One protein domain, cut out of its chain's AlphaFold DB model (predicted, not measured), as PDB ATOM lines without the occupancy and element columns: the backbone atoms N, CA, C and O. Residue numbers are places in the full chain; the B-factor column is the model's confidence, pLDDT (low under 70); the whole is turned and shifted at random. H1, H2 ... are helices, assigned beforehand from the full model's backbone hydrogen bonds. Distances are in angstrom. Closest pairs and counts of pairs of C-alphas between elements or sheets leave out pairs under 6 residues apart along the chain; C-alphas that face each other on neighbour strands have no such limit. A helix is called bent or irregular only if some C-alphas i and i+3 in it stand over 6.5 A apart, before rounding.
ATOM      1  N   ALA A  84      26.634 -21.838 -37.468       70.38
ATOM      2  CA  ALA A  84      26.004 -21.095 -36.373       70.38
ATOM      3  C   ALA A  84      26.864 -21.098 -35.095       70.38
ATOM      4  O   ALA A  84      26.967 -20.080 -34.409       70.38
ATOM      5  N   HIS A  85      27.541 -22.216 -34.820       70.50
ATOM      6  CA  HIS A  85      28.431 -22.385 -33.672       70.50
ATOM      7  C   HIS A  85      29.607 -21.395 -33.659       70.50
ATOM      8  O   HIS A  85      29.967 -20.906 -32.591       70.50
ATOM      9  N   LEU A  86      30.142 -20.998 -34.826       72.94
ATOM     10  CA  LEU A  86      31.242 -20.029 -34.887       72.94
ATOM     11  C   LEU A  86      30.856 -18.692 -34.255       72.94
ATOM     12  O   LEU A  86      31.693 -18.031 -33.652       72.94
ATOM     13  N   VAL A  87      29.593 -18.277 -34.363       71.00
ATOM     14  CA  VAL A  87      29.171 -16.997 -33.784       71.00
ATOM     15  C   VAL A  87      29.121 -17.067 -32.257       71.00
ATOM     16  O   VAL A  87      29.445 -16.076 -31.594       71.00
ATOM     17  N   LEU A  88      28.783 -18.232 -31.694       71.94
ATOM     18  CA  LEU A  88      28.826 -18.470 -30.250       71.94
ATOM     19  C   LEU A  88      30.269 -18.505 -29.739       71.94
ATOM     20  O   LEU A  88      30.559 -17.875 -28.721       71.94
ATOM     21  N   ASP A  89      31.179 -19.133 -30.485       77.81
ATOM     22  CA  ASP A  89      32.608 -19.195 -30.151       77.81
ATOM     23  C   ASP A  89      33.270 -17.802 -30.148       77.81
ATOM     24  O   ASP A  89      34.248 -17.552 -29.440       77.81
ATOM     25  N   LEU A  90      32.718 -16.850 -30.909       78.88
ATOM     26  CA  LEU A  90      33.176 -15.459 -30.918       78.88
ATOM     27  C   LEU A  90      32.641 -14.634 -29.736       78.88
ATOM     28  O   LEU A  90      33.185 -13.560 -29.459       78.88
ATOM     29  N   VAL A  91      31.614 -15.097 -29.011       80.06
ATOM     30  CA  VAL A  91      31.031 -14.351 -27.878       80.06
ATOM     31  C   VAL A  91      32.069 -14.055 -26.792       80.06
ATOM     32  O   VAL A  91      32.179 -12.885 -26.412       80.06
ATOM     33  N   PRO A  92      32.876 -15.021 -26.304       83.38
ATOM     34  CA  PRO A  92      33.914 -14.737 -25.316       83.38
ATOM     35  C   PRO A  92      34.905 -13.667 -25.782       83.38
ATOM     36  O   PRO A  92      35.289 -12.807 -24.989       83.38
ATOM     37  N   ILE A  93      35.284 -13.671 -27.066       85.50
ATOM     38  CA  ILE A  93      36.170 -12.657 -27.652       85.50
ATOM     39  C   ILE A  93      35.487 -11.289 -27.616       85.50
ATOM     40  O   ILE A  93      36.053 -10.329 -27.093       85.50
ATOM     41  N   ALA A  94      34.256 -11.202 -28.126       80.00
ATOM     42  CA  ALA A  94      33.498  -9.959 -28.185       80.00
ATOM     43  C   ALA A  94      33.264  -9.357 -26.791       80.00
ATOM     44  O   ALA A  94      33.436  -8.153 -26.604       80.00
ATOM     45  N   VAL A  95      32.930 -10.187 -25.799       80.94
ATOM     46  CA  VAL A  95      32.739  -9.755 -24.408       80.94
ATOM     47  C   VAL A  95      34.044  -9.223 -23.819       80.94
ATOM     48  O   VAL A  95      34.051  -8.119 -23.276       80.94
ATOM     49  N   ASN A  96      35.155  -9.957 -23.955       85.62
ATOM     50  CA  ASN A  96      36.450  -9.521 -23.426       85.62
ATOM     51  C   ASN A  96      36.903  -8.209 -24.073       85.62
ATOM     52  O   ASN A  96      37.234  -7.261 -23.368       85.62
ATOM     53  N   LEU A  97      36.849  -8.102 -25.402       83.75
ATOM     54  CA  LEU A  97      37.221  -6.868 -26.096       83.75
ATOM     55  C   LEU A  97      36.272  -5.709 -25.777       83.75
ATOM     56  O   LEU A  97      36.727  -4.584 -25.586       83.75
ATOM     57  N   GLY A  98      34.968  -5.967 -25.672       78.19
ATOM     58  CA  GLY A  98      33.981  -4.966 -25.275       78.19
ATOM     59  C   GLY A  98      34.261  -4.411 -23.878       78.19
ATOM     60  O   GLY A  98      34.271  -3.193 -23.687       78.19
ATOM     61  N   LEU A  99      34.568  -5.284 -22.913       82.75
ATOM     62  CA  LEU A  99      34.984  -4.884 -21.568       82.75
ATOM     63  C   LEU A  99      36.326  -4.146 -21.588       82.75
ATOM     64  O   LEU A  99      36.448  -3.099 -20.955       82.75
ATOM     65  N   ALA A 100      37.305  -4.622 -22.355       85.69
ATOM     66  CA  ALA A 100      38.589  -3.949 -22.510       85.69
ATOM     67  C   ALA A 100      38.414  -2.519 -23.033       85.69
ATOM     68  O   ALA A 100      38.953  -1.578 -22.454       85.69
ATOM     69  N   LEU A 101      37.611  -2.337 -24.084       78.88
ATOM     70  CA  LEU A 101      37.303  -1.029 -24.655       78.88
ATOM     71  C   LEU A 101      36.559  -0.139 -23.663       78.88
ATOM     72  O   LEU A 101      36.887   1.040 -23.553       78.88
ATOM     73  N   LEU A 102      35.597  -0.682 -22.918       81.19
ATOM     74  CA  LEU A 102      34.858   0.052 -21.895       81.19
ATOM     75  C   LEU A 102      35.795   0.581 -20.797       81.19
ATOM     76  O   LEU A 102      35.767   1.769 -20.466       81.19
ATOM     77  N   PHE A 103      36.663  -0.280 -20.264       86.06
ATOM     78  CA  PHE A 103      37.640   0.106 -19.248       86.06
ATOM     79  C   PHE A 103      38.694   1.067 -19.820       86.06
ATOM     80  O   PHE A 103      38.957   2.105 -19.209       86.06
ATOM     81  N   ALA A 104      39.227   0.805 -21.016       85.69
ATOM     82  CA  ALA A 104      40.179   1.676 -21.706       85.69
ATOM     83  C   ALA A 104      39.602   3.068 -21.972       85.69
ATOM     84  O   ALA A 104      40.267   4.079 -21.746       85.69
ATOM     85  N   HIS A 105      38.355   3.135 -22.434       79.94
ATOM     86  CA  HIS A 105      37.669   4.389 -22.703       79.94
ATOM     87  C   HIS A 105      37.478   5.197 -21.417       79.94
ATOM     88  O   HIS A 105      37.753   6.394 -21.409       79.94
ATOM     89  N   SER A 106      37.134   4.537 -20.303       84.00
ATOM     90  CA  SER A 106      37.010   5.194 -18.995       84.00
ATOM     91  C   SER A 106      38.325   5.785 -18.461       84.00
ATOM     92  O   SER A 106      38.299   6.632 -17.572       84.00
ATOM     93  N   LEU A 107      39.484   5.370 -18.991       86.69
ATOM     94  CA  LEU A 107      40.785   5.950 -18.634       86.69
ATOM     95  C   LEU A 107      41.069   7.274 -19.357       86.69
ATOM     96  O   LEU A 107      41.930   8.035 -18.901       86.69
ATOM     97  N   ARG A 108      40.407   7.555 -20.485       82.56
ATOM     98  CA  ARG A 108      40.651   8.775 -21.265       82.56
ATOM     99  C   ARG A 108      40.059   9.986 -20.545       82.56
ATOM    100  O   ARG A 108      38.924   9.944 -20.096       82.56
ATOM    101  N   THR A 109      40.814  11.075 -20.451       70.19
ATOM    102  CA  THR A 109      40.301  12.364 -19.959       70.19
ATOM    103  C   THR A 109      39.232  12.884 -20.933       70.19
ATOM    104  O   THR A 109      39.446  12.745 -22.138       70.19
ATOM    105  N   PRO A 110      38.101  13.462 -20.478       72.25
ATOM    106  CA  PRO A 110      37.723  13.847 -19.107       72.25
ATOM    107  C   PRO A 110      36.987  12.761 -18.295       72.25
ATOM    108  O   PRO A 110      36.397  13.065 -17.262       72.25
ATOM    109  N   HIS A 111      36.979  11.505 -18.743       73.75
ATOM    110  CA  HIS A 111      36.191  10.452 -18.106       73.75
ATOM    111  C   HIS A 111      36.771   9.994 -16.761       73.75
ATOM    112  O   HIS A 111      37.986   9.938 -16.545       73.75
ATOM    113  N   THR A 112      35.869   9.618 -15.853       82.12
ATOM    114  CA  THR A 112      36.217   8.993 -14.575       82.12
ATOM    115  C   THR A 112      36.480   7.496 -14.790       82.12
ATOM    116  O   THR A 112      35.597   6.813 -15.321       82.12
ATOM    117  N   PRO A 113      37.630   6.950 -14.338       87.44
ATOM    118  CA  PRO A 113      37.942   5.528 -14.466       87.44
ATOM    119  C   PRO A 113      36.843   4.631 -13.894       87.44
ATOM    120  O   PRO A 113      36.275   4.938 -12.844       87.44
ATOM    121  N   MET A 114      36.568   3.497 -14.543       84.19
ATOM    122  CA  MET A 114      35.464   2.607 -14.160       84.19
ATOM    123  C   MET A 114      35.532   2.172 -12.689       84.19
ATOM    124  O   MET A 114      34.532   2.223 -11.976       84.19
ATOM    125  N   ILE A 115      36.726   1.825 -12.198       84.06
ATOM    126  CA  ILE A 115      36.919   1.463 -10.788       84.06
ATOM    127  C   ILE A 115      36.665   2.656  -9.862       84.06
ATOM    128  O   ILE A 115      36.104   2.478  -8.786       84.06
ATOM    129  N   ALA A 116      37.036   3.876 -10.259       85.06
ATOM    130  CA  ALA A 116      36.766   5.065  -9.452       85.06
ATOM    131  C   ALA A 116      35.255   5.319  -9.333       85.06
ATOM    132  O   ALA A 116      34.778   5.650  -8.251       85.06
ATOM    133  N   ARG A 117      34.488   5.078 -10.405       81.62
ATOM    134  CA  ARG A 117      33.017   5.140 -10.375       81.62
ATOM    135  C   ARG A 117      32.421   4.080  -9.451       81.62
ATOM    136  O   ARG A 117      31.533   4.397  -8.666       81.62
ATOM    137  N   ALA A 118      32.943   2.854  -9.494       78.12
ATOM    138  CA  ALA A 118      32.529   1.793  -8.578       78.12
ATOM    139  C   ALA A 118      32.821   2.162  -7.113       78.12
ATOM    140  O   ALA A 118      31.955   1.988  -6.262       78.12
ATOM    141  N   ILE A 119      33.994   2.738  -6.822       79.75
ATOM    142  CA  ILE A 119      34.332   3.237  -5.480       79.75
ATOM    143  C   ILE A 119      33.351   4.332  -5.048       79.75
ATOM    144  O   ILE A 119      32.808   4.230  -3.957       79.75
ATOM    145  N   ILE A 120      33.064   5.330  -5.892       79.88
ATOM    146  CA  ILE A 120      32.094   6.394  -5.565       79.88
ATOM    147  C   ILE A 120      30.718   5.801  -5.240       79.88
ATOM    148  O   ILE A 120      30.100   6.185  -4.253       79.88
ATOM    149  N   ALA A 121      30.246   4.850  -6.049       73.50
ATOM    150  CA  ALA A 121      28.925   4.253  -5.890       73.50
ATOM    151  C   ALA A 121      28.782   3.372  -4.632       73.50
ATOM    152  O   ALA A 121      27.658   3.113  -4.207       73.50
ATOM    153  N   ILE A 122      29.889   2.870  -4.074       67.12
ATOM    154  CA  ILE A 122      29.889   1.899  -2.966       67.12
ATOM    155  C   ILE A 122      30.393   2.528  -1.662       67.12
ATOM    156  O   ILE A 122      29.795   2.361  -0.604       67.12
ATOM    157  N   GLU A 123      31.514   3.238  -1.730       75.19
ATOM    158  CA  GLU A 123      32.225   3.803  -0.578       75.19
ATOM    159  C   GLU A 123      32.050   5.329  -0.463       75.19
ATOM    160  O   GLU A 123      32.518   5.917   0.509       75.19
ATOM    161  N   GLY A 124      31.381   5.971  -1.427       78.12
ATOM    162  CA  GLY A 124      31.195   7.421  -1.466       78.12
ATOM    163  C   GLY A 124      32.357   8.176  -2.120       78.12
ATOM    164  O   GLY A 124      33.445   7.642  -2.368       78.12
ATOM    165  N   VAL A 125      32.129   9.455  -2.426       83.19
ATOM    166  CA  VAL A 125      33.127  10.320  -3.082       83.19
ATOM    167  C   VAL A 125      34.283  10.678  -2.139       83.19
ATOM    168  O   VAL A 125      35.412  10.901  -2.572       83.19
ATOM    169  N   GLU A 126      34.022  10.664  -0.838       82.06
ATOM    170  CA  GLU A 126      34.936  10.959   0.260       82.06
ATOM    171  C   GLU A 126      36.113   9.985   0.258       82.06
ATOM    172  O   GLU A 126      37.264  10.390   0.425       82.06
ATOM    173  N   ARG A 127      35.844   8.705  -0.022       78.94
ATOM    174  CA  ARG A 127      36.883   7.681  -0.133       78.94
ATOM    175  C   ARG A 127      37.822   7.947  -1.302       78.94
ATOM    176  O   ARG A 127      39.030   7.775  -1.169       78.94
ATOM    177  N   LEU A 128      37.281   8.380  -2.440       82.81
ATOM    178  CA  LEU A 128      38.082   8.688  -3.625       82.81
ATOM    179  C   LEU A 128      38.983   9.917  -3.407       82.81
ATOM    180  O   LEU A 128      40.049   9.998  -4.017       82.81
ATOM    181  N   ARG A 129      38.574  10.842  -2.526       84.19
ATOM    182  CA  ARG A 129      39.352  12.033  -2.139       84.19
ATOM    183  C   ARG A 129      40.530  11.722  -1.215       84.19
ATOM    184  O   ARG A 129      41.391  12.582  -1.049       84.19
ATOM    185  N   LEU A 130      40.599  10.523  -0.631       83.25
ATOM    186  CA  LEU A 130      41.768  10.122   0.147       83.25
ATOM    187  C   LEU A 130      43.019  10.087  -0.752       83.25
ATOM    188  O   LEU A 130      42.957   9.603  -1.892       83.25
ATOM    189  N   PRO A 131      44.169  10.569  -0.251       81.44
ATOM    190  CA  PRO A 131      45.389  10.650  -1.040       81.44
ATOM    191  C   PRO A 131      45.794   9.264  -1.560       81.44
ATOM    192  O   PRO A 131      45.827   8.282  -0.822       81.44
ATOM    193  N   GLY A 132      46.076   9.180  -2.861       81.31
ATOM    194  CA  GLY A 132      46.500   7.948  -3.535       81.31
ATOM    195  C   GLY A 132      45.373   7.040  -4.047       81.31
ATOM    196  O   GLY A 132      45.625   6.259  -4.967       81.31
ATOM    197  N   ILE A 133      44.127   7.169  -3.566       83.38
ATOM    198  CA  ILE A 133      43.019   6.286  -3.986       83.38
ATOM    199  C   ILE A 133      42.610   6.530  -5.443       83.38
ATOM    200  O   ILE A 133      42.388   5.571  -6.182       83.38
ATOM    201  N   ALA A 134      42.584   7.782  -5.905       85.25
ATOM    202  CA  ALA A 134      42.278   8.094  -7.304       85.25
ATOM    203  C   ALA A 134      43.316   7.508  -8.283       85.25
ATOM    204  O   ALA A 134      42.957   6.920  -9.308       85.25
ATOM    205  N   VAL A 135      44.609   7.607  -7.948       85.81
ATOM    206  CA  VAL A 135      45.702   7.021  -8.745       85.81
ATOM    207  C   VAL A 135      45.611   5.498  -8.736       85.81
ATOM    208  O   VAL A 135      45.733   4.866  -9.785       85.81
ATOM    209  N   TYR A 136      45.350   4.910  -7.571       85.12
ATOM    210  CA  TYR A 136      45.132   3.478  -7.426       85.12
ATOM    211  C   TYR A 136      43.950   2.984  -8.276       85.12
ATOM    212  O   TYR A 136      44.112   2.045  -9.051       85.12
ATOM    213  N   ALA A 137      42.799   3.659  -8.224       86.94
ATOM    214  CA  ALA A 137      41.626   3.307  -9.020       86.94
ATOM    215  C   ALA A 137      41.909   3.378 -10.530       86.94
ATOM    216  O   ALA A 137      41.471   2.515 -11.294       86.94
ATOM    217  N   ARG A 138      42.690   4.373 -10.970       89.50
ATOM    218  CA  ARG A 138      43.131   4.495 -12.365       89.50
ATOM    219  C   ARG A 138      44.063   3.350 -12.769       89.50
ATOM    220  O   ARG A 138      43.839   2.734 -13.806       89.50
ATOM    221  N   ARG A 139      45.065   3.019 -11.946       88.94
ATOM    222  CA  ARG A 139      45.979   1.884 -12.188       88.94
ATOM    223  C   ARG A 139      45.236   0.554 -12.220       88.94
ATOM    224  O   ARG A 139      45.520  -0.271 -13.078       88.94
ATOM    225  N   LEU A 140      44.259   0.369 -11.336       87.69
ATOM    226  CA  LEU A 140      43.457  -0.845 -11.332       87.69
ATOM    227  C   LEU A 140      42.558  -0.934 -12.569       87.69
ATOM    228  O   LEU A 140      42.450  -1.995 -13.170       87.69
ATOM    229  N   THR A 141      41.962   0.184 -12.990       88.81
ATOM    230  CA  THR A 141      41.207   0.241 -14.252       88.81
ATOM    231  C   THR A 141      42.106  -0.129 -15.438       88.81
ATOM    232  O   THR A 141      41.684  -0.900 -16.291       88.81
ATOM    233  N   LEU A 142      43.361   0.341 -15.464       90.81
ATOM    234  CA  LEU A 142      44.347  -0.057 -16.476       90.81
ATOM    235  C   LEU A 142      44.690  -1.550 -16.409       90.81
ATOM    236  O   LEU A 142      44.740  -2.195 -17.450       90.81
ATOM    237  N   ALA A 143      44.891  -2.107 -15.214       89.62
ATOM    238  CA  ALA A 143      45.155  -3.536 -15.052       89.62
ATOM    239  C   ALA A 143      44.007  -4.387 -15.621       89.62
ATOM    240  O   ALA A 143      44.257  -5.309 -16.392       89.62
ATOM    241  N   TRP A 144      42.755  -4.018 -15.331       88.69
ATOM    242  CA  TRP A 144      41.575  -4.658 -15.916       88.69
ATOM    243  C   TRP A 144      41.537  -4.553 -17.440       88.69
ATOM    244  O   TRP A 144      41.325  -5.562 -18.108       88.69
ATOM    245  N   THR A 145      41.798  -3.366 -17.999       90.19
ATOM    246  CA  THR A 145      41.916  -3.187 -19.453       90.19
ATOM    247  C   THR A 145      42.930  -4.158 -20.053       90.19
ATOM    248  O   THR A 145      42.629  -4.823 -21.039       90.19
ATOM    249  N   LEU A 146      44.125  -4.254 -19.462       93.00
ATOM    250  CA  LEU A 146      45.199  -5.109 -19.970       93.00
ATOM    251  C   LEU A 146      44.844  -6.593 -19.881       93.00
ATOM    252  O   LEU A 146      45.104  -7.320 -20.834       93.00
ATOM    253  N   ILE A 147      44.218  -7.031 -18.785       91.00
ATOM    254  CA  ILE A 147      43.760  -8.417 -18.619       91.00
ATOM    255  C   ILE A 147      42.741  -8.778 -19.699       91.00
ATOM    256  O   ILE A 147      42.918  -9.781 -20.389       91.00
ATOM    257  N   PHE A 148      41.721  -7.941 -19.900       90.94
ATOM    258  CA  PHE A 148      40.703  -8.189 -20.918       90.94
ATOM    259  C   PHE A 148      41.269  -8.121 -22.344       90.94
ATOM    260  O   PHE A 148      40.905  -8.942 -23.184       90.94
ATOM    261  N   CYS A 149      42.200  -7.200 -22.624       90.31
ATOM    262  CA  CYS A 149      42.923  -7.169 -23.898       90.31
ATOM    263  C   CYS A 149      43.724  -8.458 -24.116       90.31
ATOM    264  O   CYS A 149      43.629  -9.062 -25.181       90.31
ATOM    265  N   ALA A 150      44.498  -8.889 -23.117       92.56
ATOM    266  CA  ALA A 150      45.324 -10.088 -23.203       92.56
ATOM    267  C   ALA A 150      44.468 -11.349 -23.393       92.56
ATOM    268  O   ALA A 150      44.776 -12.162 -24.261       92.56
ATOM    269  N   GLN A 151      43.360 -11.483 -22.653       91.38
ATOM    270  CA  GLN A 151      42.392 -12.564 -22.862       91.38
ATOM    271  C   GLN A 151      41.771 -12.510 -24.257       91.38
ATOM    272  O   GLN A 151      41.689 -13.539 -24.918       91.38
ATOM    273  N   GLY A 152      41.370 -11.326 -24.727       89.94
ATOM    274  CA  GLY A 152      40.819 -11.150 -26.069       89.94
ATOM    275  C   GLY A 152      41.792 -11.608 -27.157       89.94
ATOM    276  O   GLY A 152      41.416 -12.398 -28.017       89.94
ATOM    277  N   VAL A 153      43.058 -11.180 -27.082       92.31
ATOM    278  CA  VAL A 153      44.118 -11.603 -28.014       92.31
ATOM    279  C   VAL A 153      44.363 -13.109 -27.932       92.31
ATOM    280  O   VAL A 153      44.435 -13.767 -28.967       92.31
ATOM    281  N   LEU A 154      44.440 -13.669 -26.722       92.56
ATOM    282  CA  LEU A 154      44.611 -15.108 -26.530       92.56
ATOM    283  C   LEU A 154      43.454 -15.892 -27.155       92.56
ATOM    284  O   LEU A 154      43.687 -16.885 -27.833       92.56
ATOM    285  N   PHE A 155      42.213 -15.448 -26.968       91.50
ATOM    286  CA  PHE A 155      41.044 -16.128 -27.520       91.50
ATOM    287  C   PHE A 155      40.954 -15.998 -29.039       91.50
ATOM    288  O   PHE A 155      40.554 -16.959 -29.685       91.50
ATOM    289  N   ILE A 156      41.385 -14.874 -29.620       89.81
ATOM    290  CA  ILE A 156      41.555 -14.745 -31.076       89.81
ATOM    291  C   ILE A 156      42.596 -15.752 -31.573       89.81
ATOM    292  O   ILE A 156      42.331 -16.481 -32.526       89.81
ATOM    293  N   ALA A 157      43.759 -15.835 -30.920       92.38
ATOM    294  CA  ALA A 157      44.804 -16.782 -31.302       92.38
ATOM    295  C   ALA A 157      44.324 -18.237 -31.179       92.38
ATOM    296  O   ALA A 157      44.551 -19.044 -32.080       92.38
ATOM    297  N   VAL A 158      43.597 -18.576 -30.110       91.31
ATOM    298  CA  VAL A 158      42.984 -19.901 -29.965       91.31
ATOM    299  C   VAL A 158      41.999 -20.158 -31.107       91.31
ATOM    300  O   VAL A 158      42.124 -21.174 -31.784       91.31
ATOM    301  N   GLN A 159      41.084 -19.224 -31.379       89.62
ATOM    302  CA  GLN A 159      40.025 -19.409 -32.369       89.62
ATOM    303  C   GLN A 159      40.554 -19.563 -33.796       89.62
ATOM    304  O   GLN A 159      40.098 -20.430 -34.537       89.62
ATOM    305  N   PHE A 160      41.494 -18.705 -34.189       88.81
ATOM    306  CA  PHE A 160      41.910 -18.582 -35.584       88.81
ATOM    307  C   PHE A 160      43.224 -19.291 -35.896       88.81
ATOM    308  O   PHE A 160      43.472 -19.568 -37.067       88.81
ATOM    309  N   TRP A 161      44.066 -19.585 -34.900       91.00
ATOM    310  CA  TRP A 161      45.360 -20.239 -35.127       91.00
ATOM    311  C   TRP A 161      45.426 -21.635 -34.514       91.00
ATOM    312  O   TRP A 161      45.878 -22.554 -35.187       91.00
ATOM    313  N   LEU A 162      44.952 -21.837 -33.280       91.38
ATOM    314  CA  LEU A 162      45.038 -23.149 -32.630       91.38
ATOM    315  C   LEU A 162      43.933 -24.104 -33.091       91.38
ATOM    316  O   LEU A 162      44.232 -25.195 -33.571       91.38
ATOM    317  N   LEU A 163      42.660 -23.712 -32.971       89.94
ATOM    318  CA  LEU A 163      41.525 -24.588 -33.274       89.94
ATOM    319  C   LEU A 163      41.568 -25.161 -34.701       89.94
ATOM    320  O   LEU A 163      41.302 -26.355 -34.833       89.94
ATOM    321  N   PRO A 164      41.933 -24.409 -35.760       90.31
ATOM    322  CA  PRO A 164      42.000 -24.965 -37.114       90.31
ATOM    323  C   PRO A 164      43.058 -26.062 -37.292       90.31
ATOM    324  O   PRO A 164      42.934 -26.875 -38.201       90.31
ATOM    325  N   THR A 165      44.082 -26.108 -36.432       91.69
ATOM    326  CA  THR A 165      45.129 -27.149 -36.472       91.69
ATOM    327  C   THR A 165      44.736 -28.434 -35.745       91.69
ATOM    328  O   THR A 165      45.394 -29.459 -35.912       91.69
ATOM    329  N   LEU A 166      43.676 -28.396 -34.933       90.75
ATOM    330  CA  LEU A 166      43.241 -29.527 -34.123       90.75
ATOM    331  C   LEU A 166      42.126 -30.311 -34.833       90.75
ATOM    332  O   LEU A 166      41.191 -29.693 -35.355       90.75
ATOM    333  N   PRO A 167      42.149 -31.658 -34.797       90.44
ATOM    334  CA  PRO A 167      41.053 -32.470 -35.322       90.44
ATOM    335  C   PRO A 167      39.719 -32.116 -34.652       90.44
ATOM    336  O   PRO A 167      39.687 -31.866 -33.441       90.44
ATOM    337  N   MET A 168      38.625 -32.138 -35.423       82.88
ATOM    338  CA  MET A 168      37.270 -31.796 -34.952       82.88
ATOM    339  C   MET A 168      36.869 -32.576 -33.694       82.88
ATOM    340  O   MET A 168      36.415 -31.973 -32.729       82.88
ATOM    341  N   GLU A 169      37.146 -33.879 -33.668       87.00
ATOM    342  CA  GLU A 169      36.762 -34.789 -32.578       87.00
ATOM    343  C   GLU A 169      37.812 -34.892 -31.454       87.00
ATOM    344  O   GLU A 169      37.742 -35.767 -30.592       87.00
ATOM    345  N   SER A 170      38.843 -34.041 -31.458       90.81
ATOM    346  CA  SER A 170      39.903 -34.134 -30.449       90.81
ATOM    347  C   SER A 170      39.469 -33.554 -29.097       90.81
ATOM    348  O   SER A 170      38.920 -32.454 -29.003       90.81
ATOM    349  N   SER A 171      39.819 -34.252 -28.013       88.12
ATOM    350  CA  SER A 171      39.622 -33.765 -26.639       88.12
ATOM    351  C   SER A 171      40.340 -32.435 -26.380       88.12
ATOM    352  O   SER A 171      39.837 -31.596 -25.635       88.12
ATOM    353  N   ALA A 172      41.479 -32.206 -27.041       88.88
ATOM    354  CA  ALA A 172      42.212 -30.944 -26.990       88.88
ATOM    355  C   ALA A 172      41.391 -29.775 -27.556       88.88
ATOM    356  O   ALA A 172      41.370 -28.696 -26.961       88.88
ATOM    357  N   ARG A 173      40.672 -29.991 -28.668       88.25
ATOM    358  CA  ARG A 173      39.779 -28.985 -29.253       88.25
ATOM    359  C   ARG A 173      38.613 -28.678 -28.313       88.25
ATOM    360  O   ARG A 173      38.356 -27.511 -28.033       88.25
ATOM    361  N   ALA A 174      37.958 -29.715 -27.787       84.56
ATOM    362  CA  ALA A 174      36.858 -29.559 -26.834       84.56
ATOM    363  C   ALA A 174      37.296 -28.798 -25.571       84.56
ATOM    364  O   ALA A 174      36.591 -27.905 -25.099       84.56
ATOM    365  N   TRP A 175      38.492 -29.097 -25.055       87.88
ATOM    366  CA  TRP A 175      39.069 -28.382 -23.920       87.88
ATOM    367  C   TRP A 175      39.356 -26.911 -24.243       87.88
ATOM    368  O   TRP A 175      39.025 -26.045 -23.437       87.88
ATOM    369  N   ALA A 176      39.923 -26.607 -25.414       87.56
ATOM    370  CA  ALA A 176      40.230 -25.235 -25.822       87.56
ATOM    371  C   ALA A 176      38.963 -24.368 -25.956       87.56
ATOM    372  O   ALA A 176      38.930 -23.253 -25.428       87.56
ATOM    373  N   VAL A 177      37.902 -24.909 -26.567       84.12
ATOM    374  CA  VAL A 177      36.583 -24.251 -26.640       84.12
ATOM    375  C   VAL A 177      35.999 -24.070 -25.235       84.12
ATOM    376  O   VAL A 177      35.595 -22.969 -24.854       84.12
ATOM    377  N   GLY A 178      36.031 -25.120 -24.409       83.31
ATOM    378  CA  GLY A 178      35.591 -25.048 -23.014       83.31
ATOM    379  C   GLY A 178      36.341 -23.982 -22.210       83.31
ATOM    380  O   GLY A 178      35.734 -23.241 -21.439       83.31
ATOM    381  N   TRP A 179      37.648 -23.831 -22.427       84.44
ATOM    382  CA  TRP A 179      38.460 -22.795 -21.798       84.44
ATOM    383  C   TRP A 179      38.063 -21.379 -22.237       84.44
ATOM    384  O   TRP A 179      37.996 -20.489 -21.386       84.44
ATOM    385  N   GLN A 180      37.742 -21.147 -23.514       84.25
ATOM    386  CA  GLN A 180      37.251 -19.838 -23.972       84.25
ATOM    387  C   GLN A 180      35.953 -19.445 -23.251       84.25
ATOM    388  O   GLN A 180      35.809 -18.305 -22.805       84.25
ATOM    389  N   HIS A 181      35.044 -20.404 -23.057       80.94
ATOM    390  CA  HIS A 181      33.765 -20.165 -22.390       80.94
ATOM    391  C   HIS A 181      33.836 -20.157 -20.862       80.94
ATOM    392  O   HIS A 181      33.051 -19.451 -20.249       80.94
ATOM    393  N   VAL A 182      34.740 -20.898 -20.220       80.06
ATOM    394  CA  VAL A 182      34.822 -20.975 -18.746       80.06
ATOM    395  C   VAL A 182      35.957 -20.113 -18.206       80.06
ATOM    396  O   VAL A 182      35.751 -19.268 -17.333       80.06
ATOM    397  N   GLY A 183      37.158 -20.282 -18.757       75.88
ATOM    398  CA  GLY A 183      38.350 -19.513 -18.398       75.88
ATOM    399  C   GLY A 183      38.172 -18.014 -18.638       75.88
ATOM    400  O   GLY A 183      38.664 -17.200 -17.855       75.88
ATOM    401  N   GLY A 184      37.379 -17.659 -19.656       77.25
ATOM    402  CA  GLY A 184      36.972 -16.287 -19.962       77.25
ATOM    403  C   GLY A 184      36.365 -15.552 -18.768       77.25
ATOM    404  O   GLY A 184      36.693 -14.389 -18.543       77.25
ATOM    405  N   TYR A 185      35.550 -16.239 -17.966       77.56
ATOM    406  CA  TYR A 185      34.908 -15.670 -16.775       77.56
ATOM    407  C   TYR A 185      35.674 -15.974 -15.486       77.56
ATOM    408  O   TYR A 185      35.650 -15.167 -14.554       77.56
ATOM    409  N   LEU A 186      36.384 -17.102 -15.431       81.38
ATOM    410  CA  LEU A 186      37.137 -17.506 -14.249       81.38
ATOM    411  C   LEU A 186      38.292 -16.545 -13.945       81.38
ATOM    412  O   LEU A 186      38.480 -16.172 -12.790       81.38
ATOM    413  N   LEU A 187      39.043 -16.107 -14.962       81.31
ATOM    414  CA  LEU A 187      40.196 -15.223 -14.758       81.31
ATOM    415  C   LEU A 187      39.796 -13.855 -14.154       81.31
ATOM    416  O   LEU A 187      40.407 -13.468 -13.156       81.31
ATOM    417  N   PRO A 188      38.748 -13.154 -14.641       80.19
ATOM    418  CA  PRO A 188      38.199 -11.978 -13.962       80.19
ATOM    419  C   PRO A 188      37.814 -12.229 -12.501       80.19
ATOM    420  O   PRO A 188      38.142 -11.427 -11.628       80.19
ATOM    421  N   ILE A 189      37.142 -13.347 -12.211       79.62
ATOM    422  CA  ILE A 189      36.729 -13.688 -10.842       79.62
ATOM    423  C   ILE A 189      37.959 -13.859  -9.944       79.62
ATOM    424  O   ILE A 189      38.019 -13.266  -8.868       79.62
ATOM    425  N   LEU A 190      38.958 -14.616 -10.398       83.31
ATOM    426  CA  LEU A 190      40.202 -14.828  -9.661       83.31
ATOM    427  C   LEU A 190      40.953 -13.517  -9.438       83.31
ATOM    428  O   LEU A 190      41.366 -13.237  -8.314       83.31
ATOM    429  N   PHE A 191      41.072 -12.678 -10.468       83.75
ATOM    430  CA  PHE A 191      41.720 -11.378 -10.340       83.75
ATOM    431  C   PHE A 191      41.008 -10.490  -9.315       83.75
ATOM    432  O   PHE A 191      41.665  -9.869  -8.484       83.75
ATOM    433  N   MET A 192      39.674 -10.488  -9.301       79.44
ATOM    434  CA  MET A 192      38.891  -9.748  -8.312       79.44
ATOM    435  C   MET A 192      39.085 -10.285  -6.886       79.44
ATOM    436  O   MET A 192      39.190  -9.501  -5.945       79.44
ATOM    437  N   ILE A 193      39.183 -11.605  -6.705       79.62
ATOM    438  CA  ILE A 193      39.479 -12.215  -5.399       79.62
ATOM    439  C   ILE A 193      40.887 -11.823  -4.931       79.62
ATOM    440  O   ILE A 193      41.056 -11.406  -3.783       79.62
ATOM    441  N   CYS A 194      41.887 -11.918  -5.810       81.38
ATOM    442  CA  CYS A 194      43.263 -11.521  -5.514       81.38
ATOM    443  C   CYS A 194      43.364 -10.029  -5.180       81.38
ATOM    444  O   CYS A 194      44.042  -9.658  -4.224       81.38
ATOM    445  N   GLU A 195      42.664  -9.178  -5.926       81.88
ATOM    446  CA  GLU A 195      42.600  -7.739  -5.686       81.88
ATOM    447  C   GLU A 195      41.959  -7.421  -4.334       81.88
ATOM    448  O   GLU A 195      42.514  -6.635  -3.563       81.88
ATOM    449  N   TYR A 196      40.857  -8.094  -4.002       71.69
ATOM    450  CA  TYR A 196      40.182  -7.921  -2.723       71.69
ATOM    451  C   TYR A 196      41.066  -8.376  -1.556       71.69
ATOM    452  O   TYR A 196      41.184  -7.676  -0.546       71.69
ATOM    453  N   ALA A 197      41.730  -9.528  -1.695       76.06
ATOM    454  CA  ALA A 197      42.676 -10.030  -0.705       76.06
ATOM    455  C   ALA A 197      43.856  -9.063  -0.525       76.06
ATOM    456  O   ALA A 197      44.217  -8.734   0.608       76.06
ATOM    457  N   PHE A 198      44.398  -8.540  -1.629       76.62
ATOM    458  CA  PHE A 198      45.453  -7.534  -1.611       76.62
ATOM    459  C   PHE A 198      44.992  -6.244  -0.930       76.62
ATOM    460  O   PHE A 198      45.690  -5.766  -0.043       76.62
ATOM    461  N   ARG A 199      43.806  -5.704  -1.248       71.94
ATOM    462  CA  ARG A 199      43.251  -4.524  -0.559       71.94
ATOM    463  C   ARG A 199      43.114  -4.763   0.932       71.94
ATOM    464  O   ARG A 199      43.562  -3.941   1.726       71.94
ATOM    465  N   ARG A 200      42.525  -5.898   1.310       69.62
ATOM    466  CA  ARG A 200      42.309  -6.255   2.711       69.62
ATOM    467  C   ARG A 200      43.622  -6.399   3.469       69.62
ATOM    468  O   ARG A 200      43.639  -6.140   4.668       69.62
ATOM    469  N   TRP A 201      44.698  -6.813   2.804       68.56
ATOM    470  CA  TRP A 201      46.027  -6.937   3.395       68.56
ATOM    471  C   TRP A 201      46.801  -5.606   3.416       68.56
ATOM    472  O   TRP A 201      47.347  -5.233   4.453       68.56
ATOM    473  N   HIS A 202      46.789  -4.856   2.315       68.19
ATOM    474  CA  HIS A 202      47.536  -3.610   2.130       68.19
ATOM    475  C   HIS A 202      46.913  -2.425   2.885       68.19
ATOM    476  O   HIS A 202      47.629  -1.599   3.447       68.19
ATOM    477  N   PHE A 203      45.580  -2.367   2.981       62.75
ATOM    478  CA  PHE A 203      44.847  -1.301   3.668       62.75
ATOM    479  C   PHE A 203      44.309  -1.706   5.042       62.75
ATOM    480  O   PHE A 203      43.401  -1.046   5.541       62.75
ATOM    481  N   ARG A 204      44.881  -2.731   5.703       58.31
ATOM    482  CA  ARG A 204      44.460  -3.244   7.033       58.31
ATOM    483  C   ARG A 204      44.148  -2.174   8.094       58.31
ATOM    484  O   ARG A 204      43.403  -2.464   9.019       58.31
ATOM    485  N   LYS A 205      44.711  -0.965   7.975       54.50
ATOM    486  CA  LYS A 205      44.546   0.160   8.913       54.50
ATOM    487  C   LYS A 205      43.329   1.065   8.643       54.50
ATOM    488  O   LYS A 205      43.062   1.949   9.448       54.50
ATOM    489  N   LEU A 206      42.603   0.880   7.539       55.53
ATOM    490  CA  LEU A 206      41.387   1.637   7.220       55.53
ATOM    491  C   LEU A 206      40.131   0.817   7.572       55.53
ATOM    492  O   LEU A 206      40.137  -0.402   7.392       55.53
ATOM    493  N   PRO A 207      39.027   1.448   8.019       52.75
ATOM    494  CA  PRO A 207      37.749   0.757   8.179       52.75
ATOM    495  C   PRO A 207      37.303   0.216   6.815       52.75
ATOM    496  O   PRO A 207      37.290   0.961   5.830       52.75
ATOM    497  N   HIS A 208      36.983  -1.077   6.741       53.12
ATOM    498  CA  HIS A 208      36.520  -1.727   5.514       53.12
ATOM    499  C   HIS A 208      35.025  -2.020   5.611       53.12
ATOM    500  O   HIS A 208      34.574  -2.631   6.582       53.12
ATOM    501  N   ALA A 209      34.271  -1.671   4.568       52.44
ATOM    502  CA  ALA A 209      32.959  -2.264   4.344       52.44
ATOM    503  C   ALA A 209      33.120  -3.774   4.079       52.44
ATOM    504  O   ALA A 209      34.103  -4.219   3.475       52.44
ATOM    505  N   SER A 210      32.173  -4.590   4.545       55.25
ATOM    506  CA  SER A 210      32.248  -6.045   4.352       55.25
ATOM    507  C   SER A 210      32.198  -6.405   2.857       55.25
ATOM    508  O   SER A 210      31.440  -5.800   2.099       55.25
ATOM    509  N   ALA A 211      32.963  -7.418   2.416       51.81
ATOM    510  CA  ALA A 211      32.998  -7.871   1.010       51.81
ATOM    511  C   ALA A 211      31.591  -8.122   0.451       51.81
ATOM    512  O   ALA A 211      31.267  -7.786  -0.682       51.81
ATOM    513  N   GLN A 212      30.725  -8.679   1.293       49.72
ATOM    514  CA  GLN A 212      29.350  -8.987   0.951       49.72
ATOM    515  C   GLN A 212      28.500  -7.723   0.754       49.72
ATOM    516  O   GLN A 212      27.580  -7.727  -0.058       49.72
ATOM    517  N   GLN A 213      28.760  -6.636   1.484       60.78
ATOM    518  CA  GLN A 213      28.128  -5.338   1.216       60.78
ATOM    519  C   GLN A 213      28.684  -4.713  -0.065       60.78
ATOM    520  O   GLN A 213      27.887  -4.233  -0.863       60.78
ATOM    521  N   PHE A 214      29.995  -4.808  -0.307       59.88
ATOM    522  CA  PHE A 214      30.627  -4.328  -1.540       59.88
ATOM    523  C   PHE A 214      30.032  -5.005  -2.782       59.88
ATOM    524  O   PHE A 214      29.525  -4.326  -3.667       59.88
ATOM    525  N   PHE A 215      29.991  -6.342  -2.818       61.06
ATOM    526  CA  PHE A 215      29.406  -7.086  -3.937       61.06
ATOM    527  C   PHE A 215      27.906  -6.825  -4.095       61.06
ATOM    528  O   PHE A 215      27.440  -6.615  -5.213       61.06
ATOM    529  N   ARG A 216      27.138  -6.776  -2.995       65.00
ATOM    530  CA  ARG A 216      25.700  -6.460  -3.062       65.00
ATOM    531  C   ARG A 216      25.448  -5.057  -3.607       65.00
ATOM    532  O   ARG A 216      24.524  -4.875  -4.394       65.00
ATOM    533  N   GLN A 217      26.256  -4.075  -3.217       62.62
ATOM    534  CA  GLN A 217      26.124  -2.702  -3.701       62.62
ATOM    535  C   GLN A 217      26.623  -2.548  -5.138       62.62
ATOM    536  O   GLN A 217      25.967  -1.872  -5.923       62.62
ATOM    537  N   LEU A 218      27.699  -3.239  -5.520       66.56
ATOM    538  CA  LEU A 218      28.187  -3.272  -6.898       66.56
ATOM    539  C   LEU A 218      27.127  -3.845  -7.844       66.56
ATOM    540  O   LEU A 218      26.795  -3.212  -8.840       66.56
ATOM    541  N   VAL A 219      26.543  -5.000  -7.505       68.00
ATOM    542  CA  VAL A 219      25.470  -5.621  -8.300       68.00
ATOM    543  C   VAL A 219      24.237  -4.717  -8.356       68.00
ATOM    544  O   VAL A 219      23.619  -4.579  -9.411       68.00
ATOM    545  N   ARG A 220      23.888  -4.058  -7.243       71.62
ATOM    546  CA  ARG A 220      22.739  -3.145  -7.188       71.62
ATOM    547  C   ARG A 220      22.940  -1.888  -8.040       71.62
ATOM    548  O   ARG A 220      21.993  -1.462  -8.694       71.62
ATOM    549  N   ASN A 221      24.151  -1.336  -8.063       68.19
ATOM    550  CA  ASN A 221      24.471  -0.078  -8.743       68.19
ATOM    551  C   ASN A 221      25.021  -0.282 -10.168       68.19
ATOM    552  O   ASN A 221      25.205   0.686 -10.904       68.19
ATOM    553  N   TRP A 222      25.230  -1.531 -10.598       63.22
ATOM    554  CA  TRP A 222      25.678  -1.881 -11.951       63.22
ATOM    555  C   TRP A 222      24.871  -1.216 -13.084       63.22
ATOM    556  O   TRP A 222      25.490  -0.697 -14.017       63.22
ATOM    557  N   PRO A 223      23.522  -1.138 -13.024       62.84
ATOM    558  CA  PRO A 223      22.737  -0.499 -14.081       62.84
ATOM    559  C   PRO A 223      23.042   0.995 -14.229       62.84
ATOM    560  O   PRO A 223      23.124   1.486 -15.352       62.84
ATOM    561  N   GLN A 224      23.261   1.703 -13.115       66.75
ATOM    562  CA  GLN A 224      23.637   3.122 -13.117       66.75
ATOM    563  C   GLN A 224      25.056   3.313 -13.666       66.75
ATOM    564  O   GLN A 224      25.282   4.185 -14.503       66.75
ATOM    565  N   LEU A 225      25.994   2.426 -13.309       63.28
ATOM    566  CA  LEU A 225      27.352   2.459 -13.857       63.28
ATOM    567  C   LEU A 225      27.364   2.316 -15.392       63.28
ATOM    568  O   LEU A 225      28.157   2.974 -16.071       63.28
ATOM    569  N   LEU A 226      26.471   1.505 -15.961       63.91
ATOM    570  CA  LEU A 226      26.320   1.398 -17.414       63.91
ATOM    571  C   LEU A 226      25.568   2.596 -18.016       63.91
ATOM    572  O   LEU A 226      25.971   3.088 -19.070       63.91
ATOM    573  N   HIS A 227      24.536   3.109 -17.342       60.00
ATOM    574  CA  HIS A 227      23.775   4.272 -17.808       60.00
ATOM    575  C   HIS A 227      24.625   5.542 -17.903       60.00
ATOM    576  O   HIS A 227      24.572   6.192 -18.943       60.00
ATOM    577  N   ASP A 228      25.471   5.880 -16.916       56.03
ATOM    578  CA  ASP A 228      26.320   7.079 -17.074       56.03
ATOM    579  C   ASP A 228      27.467   6.877 -18.075       56.03
ATOM    580  O   ASP A 228      28.029   7.851 -18.573       56.03
ATOM    581  N   ALA A 229      27.823   5.626 -18.405       53.16
ATOM    582  CA  ALA A 229      28.738   5.353 -19.514       53.16
ATOM    583  C   ALA A 229      28.050   5.600 -20.869       53.16
ATOM    584  O   ALA A 229      28.672   6.134 -21.786       53.16
ATOM    585  N   ALA A 230      26.765   5.246 -20.984       48.06
ATOM    586  CA  ALA A 230      25.963   5.456 -22.184       48.06
ATOM    587  C   ALA A 230      25.568   6.932 -22.379       48.06
ATOM    588  O   ALA A 230      25.792   7.469 -23.460       48.06
ATOM    589  N   SER A 231      25.075   7.618 -21.342       48.59
ATOM    590  CA  SER A 231      24.604   9.013 -21.421       48.59
ATOM    591  C   SER A 231      25.719  10.022 -21.731       48.59
ATOM    592  O   SER A 231      25.481  11.034 -22.388       48.59
ATOM    593  N   ASN A 232      26.965   9.733 -21.340       44.34
ATOM    594  CA  ASN A 232      28.133  10.523 -21.746       44.34
ATOM    595  C   ASN A 232      28.586  10.252 -23.186       44.34
ATOM    596  O   ASN A 232      29.216  11.113 -23.796       44.34
ATOM    597  N   ARG A 233      28.256   9.084 -23.752       44.91
ATOM    598  CA  ARG A 233      28.472   8.785 -25.176       44.91
ATOM    599  C   ARG A 233      27.513   9.577 -26.068       44.91
ATOM    600  O   ARG A 233      27.822   9.800 -27.230       44.91
ATOM    601  N   GLU A 234      26.362   9.985 -25.532       40.53
ATOM    602  CA  GLU A 234      25.341  10.754 -26.254       40.53
ATOM    603  C   GLU A 234      25.597  12.263 -26.271       40.53
ATOM    604  O   GLU A 234      25.114  12.939 -27.166       40.53
ATOM    605  N   ARG A 235      26.371  12.796 -25.317       40.69
ATOM    606  CA  ARG A 235      26.738  14.225 -25.279       40.69
ATOM    607  C   ARG A 235      27.895  14.610 -26.204       40.69
ATOM    608  O   ARG A 235      28.087  15.795 -26.443       40.69
ATOM    609  N   ASN A 236      28.664  13.632 -26.686       39.00
ATOM    610  CA  ASN A 236      29.923  13.844 -27.412       39.00
ATOM    611  C   ASN A 236      29.941  13.225 -28.824       39.00
ATOM    612  O   ASN A 236      31.016  13.108 -29.413       39.00
ATOM    613  N   GLY A 237      28.795  12.775 -29.341       37.78
ATOM    614  CA  GLY A 237      28.637  12.281 -30.712       37.78
ATOM    615  C   GLY A 237      27.497  13.005 -31.392       37.78
ATOM    616  O   GLY A 237      27.638  13.273 -32.602       37.78
TER     617      GLY A 237
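AT A GLANCE: This is residues 84 to 237 of the 237 residues of an uncharacterized protein of Rhodocyclaceae bacterium (UniProt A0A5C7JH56). Look first for a long helical hairpin, H5 and H6, with H2 side by side with H5: an up-and-down bundle of three helices, each running against the one before it. At the end where H5 begins, the short H3 and H4 form a head, and the bent helix H7 crosses H3 with its first arm; residues 201 to 207 stick out. The 154 printed residues have seven named helices, H1 to H7 in chain order, and no named strand: all helix. The whole is only just loose, close to compact, with a radius of gyration of the C-alphas of 18.2 A and spans of 56 by 42 by 25 A.

HOW THE PARTS SIT: Begin at H5, residues 133 to 165, which touches H2, residues 91 to 107, at a shallow tilt of 26 degrees, opposite ways; their closest C-alphas, of Ala 100 and Thr 145, are 4.6 A apart. H5 forms a hairpin with H6, residues 171 to 202, at 11 degrees, the closest C-alphas being Leu 163 and Arg 173, 6.2 A. H1, residues 84 to 89, only just touches H6, with 3 pairs of C-alphas within 8 A, Asp 89 and Val 177 closest at 7.3 A. H3, residues 114 to 123, touches H5 at a steep tilt of 50 degrees, C-alphas 116 and 137 closest at 5.2 A, and H4, residues 125 to 128, C-alphas 120 and 128 closest at 6.7 A. H7, residues 211 to 234, assigned as one helix by its hydrogen bonds, is bent, with C-alphas 220 and 223 7.4 A apart; its arm H7a, residues 211 to 220, touches H3, C-alphas 122 and 217 closest at 6.0 A. Its arm H7b, residues 223 to 234, is close but not clearly touching H3. O i to N i+4 pairs are within hydrogen-bond range throughout H2, H3 and H7a, and in 1 of 2 in H1, 26 of 29 in H5, 25 of 28 in H6 and 5 of 8 in H7b; H4 is too short for one.

IN THESE COORDINATES: Find C-alpha 133 at (43.019, 6.286, -3.986); H5 runs 46.7 A from there, with a kink of 33 degrees near residue 159. H6 runs 42.4 A, with a kink of 47 degrees near residue 183, to C-alpha 202 at (47.536, -3.610, 2.130). H2 measures 24.3 A.

THE WHOLE: The C-alphas farthest apart, of Glu 126 and Pro 167, are 56.5 A apart. The printed part has no cut and no long link. Confidence is under 70 at residue 122, residues 200 to 219 and residues 221 to 237.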